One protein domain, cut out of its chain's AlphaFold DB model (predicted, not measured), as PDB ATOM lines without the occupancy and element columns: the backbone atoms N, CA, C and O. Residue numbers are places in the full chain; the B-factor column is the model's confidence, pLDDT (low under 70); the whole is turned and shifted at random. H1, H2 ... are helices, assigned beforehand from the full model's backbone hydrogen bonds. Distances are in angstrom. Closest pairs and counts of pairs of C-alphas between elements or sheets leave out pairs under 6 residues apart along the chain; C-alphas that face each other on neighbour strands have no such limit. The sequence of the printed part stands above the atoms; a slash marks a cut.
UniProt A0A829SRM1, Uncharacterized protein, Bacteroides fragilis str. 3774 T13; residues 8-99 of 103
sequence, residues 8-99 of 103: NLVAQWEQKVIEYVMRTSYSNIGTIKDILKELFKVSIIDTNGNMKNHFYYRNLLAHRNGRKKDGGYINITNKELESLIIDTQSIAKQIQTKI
ATOM      1  N   ASN A   8     176.814 113.213 128.190       61.28
ATOM      2  CA  ASN A   8     177.263 114.356 127.377       61.28
ATOM      3  C   ASN A   8     178.657 114.164 126.720       61.28
ATOM      4  O   ASN A   8     179.273 115.109 126.223       61.28
ATOM      5  N   LEU A   9     179.167 112.927 126.701       62.78
ATOM      6  CA  LEU A   9     180.498 112.575 126.209       62.78
ATOM      7  C   LEU A   9     180.608 112.821 124.706       62.78
ATOM      8  O   LEU A   9     181.640 113.289 124.243       62.78
ATOM      9  N   VAL A  10     179.536 112.573 123.948       61.34
ATOM     10  CA  VAL A  10     179.497 112.863 122.505       61.34
ATOM     11  C   VAL A  10     179.748 114.349 122.242       61.34
ATOM     12  O   VAL A  10     180.620 114.666 121.442       61.34
ATOM     13  N   ALA A  11     179.097 115.244 122.992       65.81
ATOM     14  CA  ALA A  11     179.309 116.685 122.866       65.81
ATOM     15  C   ALA A  11     180.743 117.097 123.247       65.81
ATOM     16  O   ALA A  11     181.338 117.954 122.600       65.81
ATOM     17  N   GLN A  12     181.347 116.460 124.258       67.19
ATOM     18  CA  GLN A  12     182.750 116.710 124.619       67.19
ATOM     19  C   GLN A  12     183.728 116.248 123.532       67.19
ATOM     20  O   GLN A  12     184.736 116.909 123.280       67.19
ATOM     21  N   TRP A  13     183.456 115.110 122.894       64.75
ATOM     22  CA  TRP A  13     184.263 114.601 121.788       64.75
ATOM     23  C   TRP A  13     184.101 115.459 120.533       64.75
ATOM     24  O   TRP A  13     185.107 115.809 119.920       64.75
ATOM     25  N   GLU A  14     182.879 115.874 120.198       58.62
ATOM     26  CA  GLU A  14     182.610 116.835 119.121       58.62
ATOM     27  C   GLU A  14     183.338 118.155 119.370       58.62
ATOM     28  O   GLU A  14     184.051 118.632 118.491       58.62
ATOM     29  N   GLN A  15     183.261 118.694 120.588       63.41
ATOM     30  CA  GLN A  15     183.966 119.913 120.966       63.41
ATOM     31  C   GLN A  15     185.486 119.753 120.838       63.41
ATOM     32  O   GLN A  15     186.137 120.625 120.275       63.41
ATOM     33  N   LYS A  16     186.066 118.629 121.279       67.75
ATOM     34  CA  LYS A  16     187.507 118.351 121.123       67.75
ATOM     35  C   LYS A  16     187.929 118.229 119.663       67.75
ATOM     36  O   LYS A  16     189.006 118.698 119.302       67.75
ATOM     37  N   VAL A  17     187.110 117.597 118.825       60.66
ATOM     38  CA  VAL A  17     187.372 117.482 117.384       60.66
ATOM     39  C   VAL A  17     187.271 118.852 116.723       60.66
ATOM     40  O   VAL A  17     188.175 119.222 115.981       60.66
ATOM     41  N   ILE A  18     186.242 119.641 117.042       63.22
ATOM     42  CA  ILE A  18     186.099 121.023 116.575       63.22
ATOM     43  C   ILE A  18     187.295 121.851 117.038       63.22
ATOM     44  O   ILE A  18     187.911 122.516 116.222       63.22
ATOM     45  N   GLU A  19     187.698 121.780 118.304       64.75
ATOM     46  CA  GLU A  19     188.861 122.497 118.831       64.75
ATOM     47  C   GLU A  19     190.163 122.066 118.167       64.75
ATOM     48  O   GLU A  19     190.999 122.914 117.876       64.75
ATOM     49  N   TYR A  20     190.348 120.777 117.886       63.94
ATOM     50  CA  TYR A  20     191.519 120.280 117.174       63.94
ATOM     51  C   TYR A  20     191.537 120.759 115.721       63.94
ATOM     52  O   TYR A  20     192.552 121.283 115.255       63.94
ATOM     53  N   VAL A  21     190.413 120.631 115.012       54.38
ATOM     54  CA  VAL A  21     190.253 121.083 113.627       54.38
ATOM     55  C   VAL A  21     190.408 122.593 113.553       54.38
ATOM     56  O   VAL A  21     191.135 123.071 112.694       54.38
ATOM     57  N   MET A  22     189.823 123.354 114.473       59.28
ATOM     58  CA  MET A  22     190.004 124.797 114.582       59.28
ATOM     59  C   MET A  22     191.464 125.110 114.919       59.28
ATOM     60  O   MET A  22     192.123 125.774 114.147       59.28
ATOM     61  N   ARG A  23     192.076 124.555 115.962       60.84
ATOM     62  CA  ARG A  23     193.497 124.809 116.277       60.84
ATOM     63  C   ARG A  23     194.434 124.521 115.096       60.84
ATOM     64  O   ARG A  23     195.389 125.259 114.881       60.84
ATOM     65  N   THR A  24     194.133 123.492 114.309       55.06
ATOM     66  CA  THR A  24     194.899 123.106 113.114       55.06
ATOM     67  C   THR A  24     194.575 123.995 111.903       55.06
ATOM     68  O   THR A  24     195.476 124.439 111.200       55.06
ATOM     69  N   SER A  25     193.312 124.369 111.690       50.66
ATOM     70  CA  SER A  25     192.864 125.312 110.640       50.66
ATOM     71  C   SER A  25     193.207 126.773 110.976       50.66
ATOM     72  O   SER A  25     193.123 127.684 110.149       50.66
ATOM     73  N   TYR A  26     193.582 127.015 112.229       55.28
ATOM     74  CA  TYR A  26     194.089 128.259 112.795       55.28
ATOM     75  C   TYR A  26     195.588 128.162 113.078       55.28
ATOM     76  O   TYR A  26     196.112 128.881 113.929       55.28
ATOM     77  N   SER A  27     196.273 127.301 112.314       56.59
ATOM     78  CA  SER A  27     197.725 127.254 112.204       56.59
ATOM     79  C   SER A  27     198.276 128.674 112.192       56.59
ATOM     80  O   SER A  27     197.926 129.486 111.332       56.59
ATOM     81  N   ASN A  28     199.111 128.993 113.180       68.88
ATOM     82  CA  ASN A  28     199.852 130.242 113.157       68.88
ATOM     83  C   ASN A  28     200.680 130.290 111.859       68.88
ATOM     84  O   ASN A  28     201.003 129.248 111.281       68.88
ATOM     85  N   ILE A  29     201.033 131.488 111.395       71.44
ATOM     86  CA  ILE A  29     201.758 131.626 110.126       71.44
ATOM     87  C   ILE A  29     203.063 130.810 110.088       71.44
ATOM     88  O   ILE A  29     203.448 130.335 109.027       71.44
ATOM     89  N   GLY A  30     203.710 130.580 111.235       75.50
ATOM     90  CA  GLY A  30     204.866 129.688 111.340       75.50
ATOM     91  C   GLY A  30     204.535 128.268 110.886       75.50
ATOM     92  O   GLY A  30     205.162 127.769 109.964       75.50
ATOM     93  N   THR A  31     203.473 127.671 111.425       75.38
ATOM     94  CA  THR A  31     203.016 126.330 111.033       75.38
ATOM     95  C   THR A  31     202.670 126.243 109.544       75.38
ATOM     96  O   THR A  31     203.035 125.276 108.886       75.38
ATOM     97  N   ILE A  32     202.016 127.263 108.979       74.44
ATOM     98  CA  ILE A  32     201.707 127.293 107.537       74.44
ATOM     99  C   ILE A  32     202.994 127.351 106.706       74.44
ATOM    100  O   ILE A  32     203.127 126.630 105.718       74.44
ATOM    101  N   LYS A  33     203.958 128.187 107.113       76.88
ATOM    102  CA  LYS A  33     205.267 128.283 106.458       76.88
ATOM    103  C   LYS A  33     206.025 126.961 106.525       76.88
ATOM    104  O   LYS A  33     206.608 126.562 105.519       76.88
ATOM    105  N   ASP A  34     205.991 126.289 107.670       80.06
ATOM    106  CA  ASP A  34     206.670 125.013 107.875       80.06
ATOM    107  C   ASP A  34     206.057 123.917 107.000       80.06
ATOM    108  O   ASP A  34     206.789 123.262 106.265       80.06
ATOM    109  N   ILE A  35     204.724 123.800 106.963       75.69
ATOM    110  CA  ILE A  35     204.015 122.835 106.104       75.69
ATOM    111  C   ILE A  35     204.346 123.068 104.627       75.69
ATOM    112  O   ILE A  35     204.672 122.130 103.900       75.69
ATOM    113  N   LEU A  36     204.288 124.321 104.165       73.69
ATOM    114  CA  LEU A  36     204.572 124.643 102.766       73.69
ATOM    115  C   LEU A  36     206.031 124.374 102.392       73.69
ATOM    116  O   LEU A  36     206.316 123.886 101.293       73.69
ATOM    117  N   LYS A  37     206.956 124.621 103.320       78.94
ATOM    118  CA  LYS A  37     208.371 124.306 103.141       78.94
ATOM    119  C   LYS A  37     208.623 122.801 103.160       78.94
ATOM    120  O   LYS A  37     209.431 122.318 102.372       78.94
ATOM    121  N   GLU A  38     207.974 122.062 104.046       76.06
ATOM    122  CA  GLU A  38     208.196 120.631 104.219       76.06
ATOM    123  C   GLU A  38     207.609 119.830 103.056       76.06
ATOM    124  O   GLU A  38     208.346 119.081 102.406       76.06
ATOM    125  N   LEU A  39     206.326 120.049 102.754       72.44
ATOM    126  CA  LEU A  39     205.571 119.279 101.766       72.44
ATOM    127  C   LEU A  39     205.837 119.741 100.333       72.44
ATOM    128  O   LEU A  39     206.040 118.917  99.448       72.44
ATOM    129  N   PHE A  40     205.866 121.055 100.105       69.06
ATOM    130  CA  PHE A  40     205.905 121.624  98.752       69.06
ATOM    131  C   PHE A  40     207.245 122.277  98.404       69.06
ATOM    132  O   PHE A  40     207.421 122.772  97.294       69.06
ATOM    133  N   LYS A  41     208.200 122.307  99.345       73.62
ATOM    134  CA  LYS A  41     209.489 123.013  99.200       73.62
ATOM    135  C   LYS A  41     209.318 124.498  98.838       73.62
ATOM    136  O   LYS A  41     210.210 125.115  98.256       73.62
ATOM    137  N   VAL A  42     208.188 125.092  99.231       75.00
ATOM    138  CA  VAL A  42     207.873 126.510  99.026       75.00
ATOM    139  C   VAL A  42     208.218 127.284 100.292       75.00
ATOM    140  O   VAL A  42     207.646 127.054 101.352       75.00
ATOM    141  N   SER A  43     209.139 128.242 100.181       79.50
ATOM    142  CA  SER A  43     209.448 129.168 101.271       79.50
ATOM    143  C   SER A  43     208.685 130.474 101.073       79.50
ATOM    144  O   SER A  43     209.013 131.231 100.161       79.50
ATOM    145  N   ILE A  44     207.703 130.752 101.934       75.25
ATOM    146  CA  ILE A  44     207.012 132.050 101.963       75.25
ATOM    147  C   ILE A  44     207.849 133.061 102.747       75.25
ATOM    148  O   ILE A  44     208.226 132.827 103.901       75.25
ATOM    149  N   ILE A  45     208.080 134.215 102.136       77.00
ATOM    150  CA  ILE A  45     208.684 135.387 102.762       77.00
ATOM    151  C   ILE A  45     207.558 136.305 103.246       77.00
ATOM    152  O   ILE A  45     206.678 136.690 102.476       77.00
ATOM    153  N   ASP A  46     207.599 136.639 104.536       71.31
ATOM    154  CA  ASP A  46     206.723 137.634 105.162       71.31
ATOM    155  C   ASP A  46     207.359 139.016 104.984       71.31
ATOM    156  O   ASP A  46     208.072 139.520 105.854       71.31
ATOM    157  N   THR A  47     207.203 139.577 103.788       66.12
ATOM    158  CA  THR A  47     207.709 140.912 103.471       66.12
ATOM    159  C   THR A  47     206.901 141.933 104.273       66.12
ATOM    160  O   THR A  47     205.686 141.975 104.146       66.12
ATOM    161  N   ASN A  48     207.570 142.758 105.083       62.31
ATOM    162  CA  ASN A  48     206.983 143.742 106.013       62.31
ATOM    163  C   ASN A  48     206.367 143.190 107.316       62.31
ATOM    164  O   ASN A  48     205.889 143.982 108.124       62.31
ATOM    165  N   GLY A  49     206.432 141.880 107.587       62.88
ATOM    166  CA  GLY A  49     206.133 141.309 108.913       62.88
ATOM    167  C   GLY A  49     204.669 141.402 109.373       62.88
ATOM    168  O   GLY A  49     204.364 141.156 110.545       62.88
ATOM    169  N   ASN A  50     203.756 141.775 108.478       70.06
ATOM    170  CA  ASN A  50     202.355 142.052 108.793       70.06
ATOM    171  C   ASN A  50     201.503 140.778 108.856       70.06
ATOM    172  O   ASN A  50     200.433 140.768 109.472       70.06
ATOM    173  N   MET A  51     202.012 139.659 108.340       72.88
ATOM    174  CA  MET A  51     201.291 138.390 108.317       72.88
ATOM    175  C   MET A  51     200.965 137.897 109.729       72.88
ATOM    176  O   MET A  51     199.850 137.458 110.009       72.88
ATOM    177  N   LYS A  52     201.890 138.063 110.678       72.75
ATOM    178  CA  LYS A  52     201.640 137.735 112.089       72.75
ATOM    179  C   LYS A  52     200.488 138.555 112.687       72.75
ATOM    180  O   LYS A  52     199.688 138.009 113.449       72.75
ATOM    181  N   ASN A  53     200.377 139.831 112.318       74.94
ATOM    182  CA  ASN A  53     199.321 140.721 112.802       74.94
ATOM    183  C   ASN A  53     197.951 140.321 112.244       74.94
ATOM    184  O   ASN A  53     196.964 140.314 112.979       74.94
ATOM    185  N   HIS A  54     197.889 139.888 110.986       75.12
ATOM    186  CA  HIS A  54     196.655 139.391 110.377       75.12
ATOM    187  C   HIS A  54     196.123 138.133 111.075       75.12
ATOM    188  O   HIS A  54     194.946 138.072 111.439       75.12
ATOM    189  N   PHE A  55     196.993 137.158 111.356       74.81
ATOM    190  CA  PHE A  55     196.607 135.960 112.113       74.81
ATOM    191  C   PHE A  55     196.211 136.287 113.557       74.81
ATOM    192  O   PHE A  55     195.282 135.683 114.098       74.81
ATOM    193  N   TYR A  56     196.864 137.272 114.173       76.69
ATOM    194  CA  TYR A  56     196.480 137.768 115.490       76.69
ATOM    195  C   TYR A  56     195.067 138.376 115.489       76.69
ATOM    196  O   TYR A  56     194.240 137.982 116.313       76.69
ATOM    197  N   TYR A  57     194.747 139.266 114.545       76.94
ATOM    198  CA  TYR A  57     193.409 139.857 114.439       76.94
ATOM    199  C   TYR A  57     192.333 138.824 114.109       76.94
ATOM    200  O   TYR A  57     191.270 138.843 114.730       76.94
ATOM    201  N   ARG A  58     192.621 137.866 113.219       76.19
ATOM    202  CA  ARG A  58     191.727 136.730 112.963       76.19
ATOM    203  C   ARG A  58     191.424 135.955 114.248       76.19
ATOM    204  O   ARG A  58     190.263 135.663 114.516       76.19
ATOM    205  N   ASN A  59     192.439 135.653 115.060       76.38
ATOM    206  CA  ASN A  59     192.243 134.946 116.328       76.38
ATOM    207  C   ASN A  59     191.385 135.753 117.311       76.38
ATOM    208  O   ASN A  59     190.522 135.182 117.978       76.38
ATOM    209  N   LEU A  60     191.587 137.073 117.393       78.69
ATOM    210  CA  LEU A  60     190.740 137.937 118.218       78.69
ATOM    211  C   LEU A  60     189.288 137.942 117.726       78.69
ATOM    212  O   LEU A  60     188.379 137.852 118.547       78.69
ATOM    213  N   LEU A  61     189.055 138.001 116.413       80.31
ATOM    214  CA  LEU A  61     187.714 137.932 115.828       80.31
ATOM    215  C   LEU A  61     187.033 136.591 116.121       80.31
ATOM    216  O   LEU A  61     185.939 136.580 116.673       80.31
ATOM    217  N   ALA A  62     187.696 135.477 115.814       75.44
ATOM    218  CA  ALA A  62     187.096 134.146 115.872       75.44
ATOM    219  C   ALA A  62     186.905 133.598 117.294       75.44
ATOM    220  O   ALA A  62     185.947 132.875 117.541       75.44
ATOM    221  N   HIS A  63     187.808 133.917 118.227       76.00
ATOM    222  CA  HIS A  63     187.780 133.337 119.578       76.00
ATOM    223  C   HIS A  63     187.388 134.330 120.666       76.00
ATOM    224  O   HIS A  63     187.081 133.930 121.787       76.00
ATOM    225  N   ARG A  64     187.433 135.633 120.371       76.81
ATOM    226  CA  ARG A  64     187.151 136.684 121.356       76.81
ATOM    227  C   ARG A  64     186.116 137.689 120.863       76.81
ATOM    228  O   ARG A  64     185.954 138.724 121.503       76.81
ATOM    229  N   ASN A  65     185.431 137.413 119.749       81.94
ATOM    230  CA  ASN A  65     184.462 138.319 119.122       81.94
ATOM    231  C   ASN A  65     185.032 139.736 118.924       81.94
ATOM    232  O   ASN A  65     184.365 140.740 119.165       81.94
ATOM    233  N   GLY A  66     186.319 139.814 118.576       81.62
ATOM    234  CA  GLY A  66     187.051 141.062 118.391       81.62
ATOM    235  C   GLY A  66     187.509 141.749 119.683       81.62
ATOM    236  O   GLY A  66     188.035 142.856 119.604       81.62
ATOM    237  N   ARG A  67     187.356 141.148 120.871       85.81
ATOM    238  CA  ARG A  67     187.802 141.753 122.140       85.81
ATOM    239  C   ARG A  67     189.291 141.538 122.422       85.81
ATOM    240  O   ARG A  67     189.819 140.426 122.349       85.81
ATOM    241  N   LYS A  68     189.957 142.613 122.838       85.50
ATOM    242  CA  LYS A  68     191.332 142.669 123.353       85.50
ATOM    243  C   LYS A  68     191.388 142.248 124.825       85.50
ATOM    244  O   LYS A  68     190.373 141.980 125.463       85.50
ATOM    245  N   LYS A  69     192.599 142.066 125.370       80.50
ATOM    246  CA  LYS A  69     192.801 141.614 126.771       80.50
ATOM    247  C   LYS A  69     192.305 142.628 127.807       80.50
ATOM    248  O   LYS A  69     191.854 142.213 128.862       80.50
ATOM    249  N   ASP A  70     192.346 143.907 127.468       86.62
ATOM    250  CA  ASP A  70     191.858 145.037 128.268       86.62
ATOM    251  C   ASP A  70     190.329 145.235 128.196       86.62
ATOM    252  O   ASP A  70     189.799 146.156 128.806       86.62
ATOM    253  N   GLY A  71     189.607 144.391 127.448       84.06
ATOM    254  CA  GLY A  71     188.159 144.501 127.256       84.06
ATOM    255  C   GLY A  71     187.734 145.436 126.119       84.06
ATOM    256  O   GLY A  71     186.564 145.414 125.738       84.06
ATOM    257  N   GLY A  72     188.663 146.191 125.522       86.94
ATOM    258  CA  GLY A  72     188.394 147.002 124.336       86.94
ATOM    259  C   GLY A  72     188.161 146.149 123.087       86.94
ATOM    260  O   GLY A  72     188.539 144.977 123.032       86.94
ATOM    261  N   TYR A  73     187.566 146.733 122.050       86.50
ATOM    262  CA  TYR A  73     187.408 146.069 120.755       86.50
ATOM    263  C   TYR A  73     188.590 146.379 119.833       86.50
ATOM    264  O   TYR A  73     189.233 147.430 119.925       86.50
ATOM    265  N   ILE A  74     188.917 145.438 118.948       86.25
ATOM    266  CA  ILE A  74     189.791 145.729 117.818       86.25
ATOM    267  C   ILE A  74     189.102 146.736 116.905       86.25
ATOM    268  O   ILE A  74     187.908 146.636 116.639       86.25
ATOM    269  N   ASN A  75     189.876 147.705 116.442       84.50
ATOM    270  CA  ASN A  75     189.464 148.621 115.398       84.50
ATOM    271  C   ASN A  75     190.331 148.290 114.190       84.50
ATOM    272  O   ASN A  75     191.550 148.363 114.312       84.50
ATOM    273  N   ILE A  76     189.712 147.865 113.090       82.81
ATOM    274  CA  ILE A  76     190.413 147.560 111.845       82.81
ATOM    275  C   ILE A  76     190.104 148.699 110.885       82.81
ATOM    276  O   ILE A  76     188.956 148.903 110.495       82.81
ATOM    277  N   THR A  77     191.130 149.459 110.529       85.81
ATOM    278  CA  THR A  77     191.015 150.579 109.594       85.81
ATOM    279  C   THR A  77     191.016 150.098 108.141       85.81
ATOM    280  O   THR A  77     191.551 149.034 107.826       85.81
ATOM    281  N   ASN A  78     190.499 150.917 107.219       86.50
ATOM    282  CA  ASN A  78     190.571 150.624 105.779       86.50
ATOM    283  C   ASN A  78     192.015 150.389 105.307       86.50
ATOM    284  O   ASN A  78     192.268 149.490 104.516       86.50
ATOM    285  N   LYS A  79     192.979 151.130 105.865       85.06
ATOM    286  CA  LYS A  79     194.404 150.968 105.560       85.06
ATOM    287  C   LYS A  79     194.949 149.599 105.989       85.06
ATOM    288  O   LYS A  79     195.757 149.003 105.281       85.06
ATOM    289  N   GLU A  80     194.514 149.084 107.139       80.81
ATOM    290  CA  GLU A  80     194.887 147.736 107.591       80.81
ATOM    291  C   GLU A  80     194.247 146.645 106.720       80.81
ATOM    292  O   GLU A  80     194.885 145.620 106.473       80.81
ATOM    293  N   LEU A  81     193.028 146.871 106.212       80.88
ATOM    294  CA  LEU A  81     192.381 145.974 105.247       80.88
ATOM    295  C   LEU A  81     193.104 145.970 103.894       80.88
ATOM    296  O   LEU A  81     193.353 144.902 103.342       80.88
ATOM    297  N   GLU A  82     193.488 147.137 103.379       83.50
ATOM    298  CA  GLU A  82     194.286 147.245 102.153       83.50
ATOM    299  C   GLU A  82     195.623 146.510 102.297       83.50
ATOM    300  O   GLU A  82     195.987 145.713 101.433       83.50
ATOM    301  N   SER A  83     196.317 146.702 103.425       81.88
ATOM    302  CA  SER A  83     197.560 145.981 103.715       81.88
ATOM    303  C   SER A  83     197.353 144.465 103.756       81.88
ATOM    304  O   SER A  83     198.173 143.732 103.211       81.88
ATOM    305  N   LEU A  84     196.254 143.989 104.356       79.12
ATOM    306  CA  LEU A  84     195.910 142.564 104.395       79.12
ATOM    307  C   LEU A  84     195.716 141.981 102.992       79.12
ATOM    308  O   LEU A  84     196.182 140.874 102.707       79.12
ATOM    309  N   ILE A  85     195.013 142.707 102.120       79.88
ATOM    310  CA  ILE A  85     194.762 142.277 100.742       79.88
ATOM    311  C   ILE A  85     196.085 142.173  99.979       79.88
ATOM    312  O   ILE A  85     196.347 141.142  99.356       79.88
ATOM    313  N   ILE A  86     196.934 143.202 100.070       83.38
ATOM    314  CA  ILE A  86     198.239 143.249  99.395       83.38
ATOM    315  C   ILE A  86     199.134 142.089  99.852       83.38
ATOM    316  O   ILE A  86     199.704 141.378  99.020       83.38
ATOM    317  N   ASP A  87     199.217 141.845 101.160       79.56
ATOM    318  CA  ASP A  87     200.025 140.755 101.710       79.56
ATOM    319  C   ASP A  87     199.509 139.385 101.266       79.56
ATOM    320  O   ASP A  87     200.286 138.527 100.842       79.56
ATOM    321  N   THR A  88     198.191 139.183 101.290       76.44
ATOM    322  CA  THR A  88     197.574 137.922 100.855       76.44
ATOM    323  C   THR A  88     197.852 137.652  99.374       76.44
ATOM    324  O   THR A  88     198.216 136.535  98.999       76.44
ATOM    325  N   GLN A  89     197.748 138.679  98.525       80.44
ATOM    326  CA  GLN A  89     198.087 138.583  97.103       80.44
ATOM    327  C   GLN A  89     199.573 138.268  96.888       80.44
ATOM    328  O   GLN A  89     199.915 137.444  96.037       80.44
ATOM    329  N   SER A  90     200.459 138.875  97.682       82.88
ATOM    330  CA  SER A  90     201.898 138.602  97.645       82.88
ATOM    331  C   SER A  90     202.209 137.135  97.958       82.88
ATOM    332  O   SER A  90     202.955 136.495  97.214       82.88
ATOM    333  N   ILE A  91     201.587 136.559  98.996       78.12
ATOM    334  CA  ILE A  91     201.727 135.130  99.328       78.12
ATOM    335  C   ILE A  91     201.262 134.255  98.167       78.12
ATOM    336  O   ILE A  91     201.986 133.351  97.745       78.12
ATOM    337  N   ALA A  92     200.062 134.517  97.646       79.62
ATOM    338  CA  ALA A  92     199.493 133.727  96.561       79.62
ATOM    339  C   ALA A  92     200.420 133.730  95.337       79.62
ATOM    340  O   ALA A  92     200.673 132.680  94.748       79.62
ATOM    341  N   LYS A  93     201.013 134.886  95.013       82.81
ATOM    342  CA  LYS A  93     201.998 135.020  93.936       82.81
ATOM    343  C   LYS A  93     203.285 134.237  94.217       82.81
ATOM    344  O   LYS A  93     203.800 133.568  93.323       82.81
ATOM    345  N   GLN A  94     203.806 134.269  95.445       78.19
ATOM    346  CA  GLN A  94     204.974 133.464  95.831       78.19
ATOM    347  C   GLN A  94     204.716 131.959  95.677       78.19
ATOM    348  O   GLN A  94     205.587 131.236  95.201       78.19
ATOM    349  N   ILE A  95     203.515 131.488  96.020       77.25
ATOM    350  CA  ILE A  95     203.122 130.087  95.818       77.25
ATOM    351  C   ILE A  95     203.008 129.779  94.318       77.25
ATOM    352  O   ILE A  95     203.643 128.841  93.839       77.25
ATOM    353  N   GLN A  96     202.272 130.597  93.557       77.25
ATOM    354  CA  GLN A  96     202.088 130.409  92.113       77.25
ATOM    355  C   GLN A  96     203.414 130.379  91.347       77.25
ATOM    356  O   GLN A  96     203.605 129.525  90.496       77.25
ATOM    357  N   THR A  97     204.363 131.258  91.673       78.12
ATOM    358  CA  THR A  97     205.683 131.278  91.013       78.12
ATOM    359  C   THR A  97     206.539 130.037  91.291       78.12
ATOM    360  O   THR A  97     207.519 129.802  90.584       78.12
ATOM    361  N   LYS A  98     206.202 129.244  92.315       70.38
ATOM    362  CA  LYS A  98     206.898 127.996  92.657       70.38
ATOM    363  C   LYS A  98     206.196 126.752  92.121       70.38
ATOM    364  O   LYS A  98     206.864 125.744  91.906       70.38
ATOM    365  N   ILE A  99     204.893 126.832  91.868       65.25
ATOM    366  CA  ILE A  99     204.144 125.808  91.143       65.25
ATOM    367  C   ILE A  99     204.446 126.015  89.655       65.25
ATOM    368  O   ILE A  99     203.871 126.887  89.009       65.25
TER     369      ILE A  99
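What this domain is: This is residues 8 to 99 of the 103 residues of an uncharacterized protein of Bacteroides fragilis str. 3774 T13 (UniProt A0A829SRM1). This is a loose, flat and open frame of four helices with few contacts: H4, the longest, makes one side, H3 runs out from near the middle of H4, and H2 begins close to the place where H3 begins. H1 comes before H2 as an arm, of which residues 9 to 21 stand free together with Asn 8, while the unnamed stretch of residues 65 to 77 leads from the far end of H3 back to the start of H4. The printed part has 92 residues with four named helices, in the order H1, H2, H3, H4, and no named strand; the class is all helix. The whole is loose, with a radius of gyration of the C-alphas of 16.1 A, and its C-alphas span 49 by 35 by 16 A.

Where its parts are: H4, residues 78 to 96, measures 27.0 A from first to last C-alpha, from C-alpha 78 at (190.571, 150.624, 105.779) to C-alpha 96 at (202.088, 130.409, 92.113). H3, residues 51 to 64, is 19.3 A long. H2, residues 29 to 40, is 15.7 A long. H1, residues 9 to 25, is 23.6 A long, and its C-alpha 9 is at (180.498, 112.575, 126.209).

How they stand to each other: H4 and H3 only just touch, with 3 pairs of C-alphas within 8 A. They touch with residues 84 to 87 of H4 and residues 51 to 54 of H3 alone, and their closest C-alphas are those of His 54 and Leu 84, 6.8 A apart. The two helices stand at a steep tilt of 63 degrees and run opposite ways. H3 and H2 also only just touch, with 3 pairs of C-alphas within 8 A, through residues 51 to 55 of H3 and residue 29 of H2 alone. Their closest C-alphas, those of Ile 29 and Lys 52, are 6.4 A apart. They too stand at a steep tilt of 63 degrees and run opposite ways. H2 and H4 are apart. H1 touches no helix and is apart from H2, H3 and H4. In H1, H2, H3 and H4, every pair of O of residue i and N of residue i+4 is within hydrogen-bond range.

The domain as a whole: The two C-alphas farthest apart are those of Asn 8 and Thr 97, at 49.2 A. Without the residues that stand free, 8 to 21, the body has 78 residues and spans 42 by 28 by 15 A. The link from H1 to H2 is tight, that from H2 to H3 is short, and that from H3 to H4, with 13 residues, is long. The printed part has no cut. The mean pLDDT of the printed part is 74.0; residues 8 to 28, residue 40, residues 47 to 49 and residue 99 of the model are under 70, and H1 has a mean of 61.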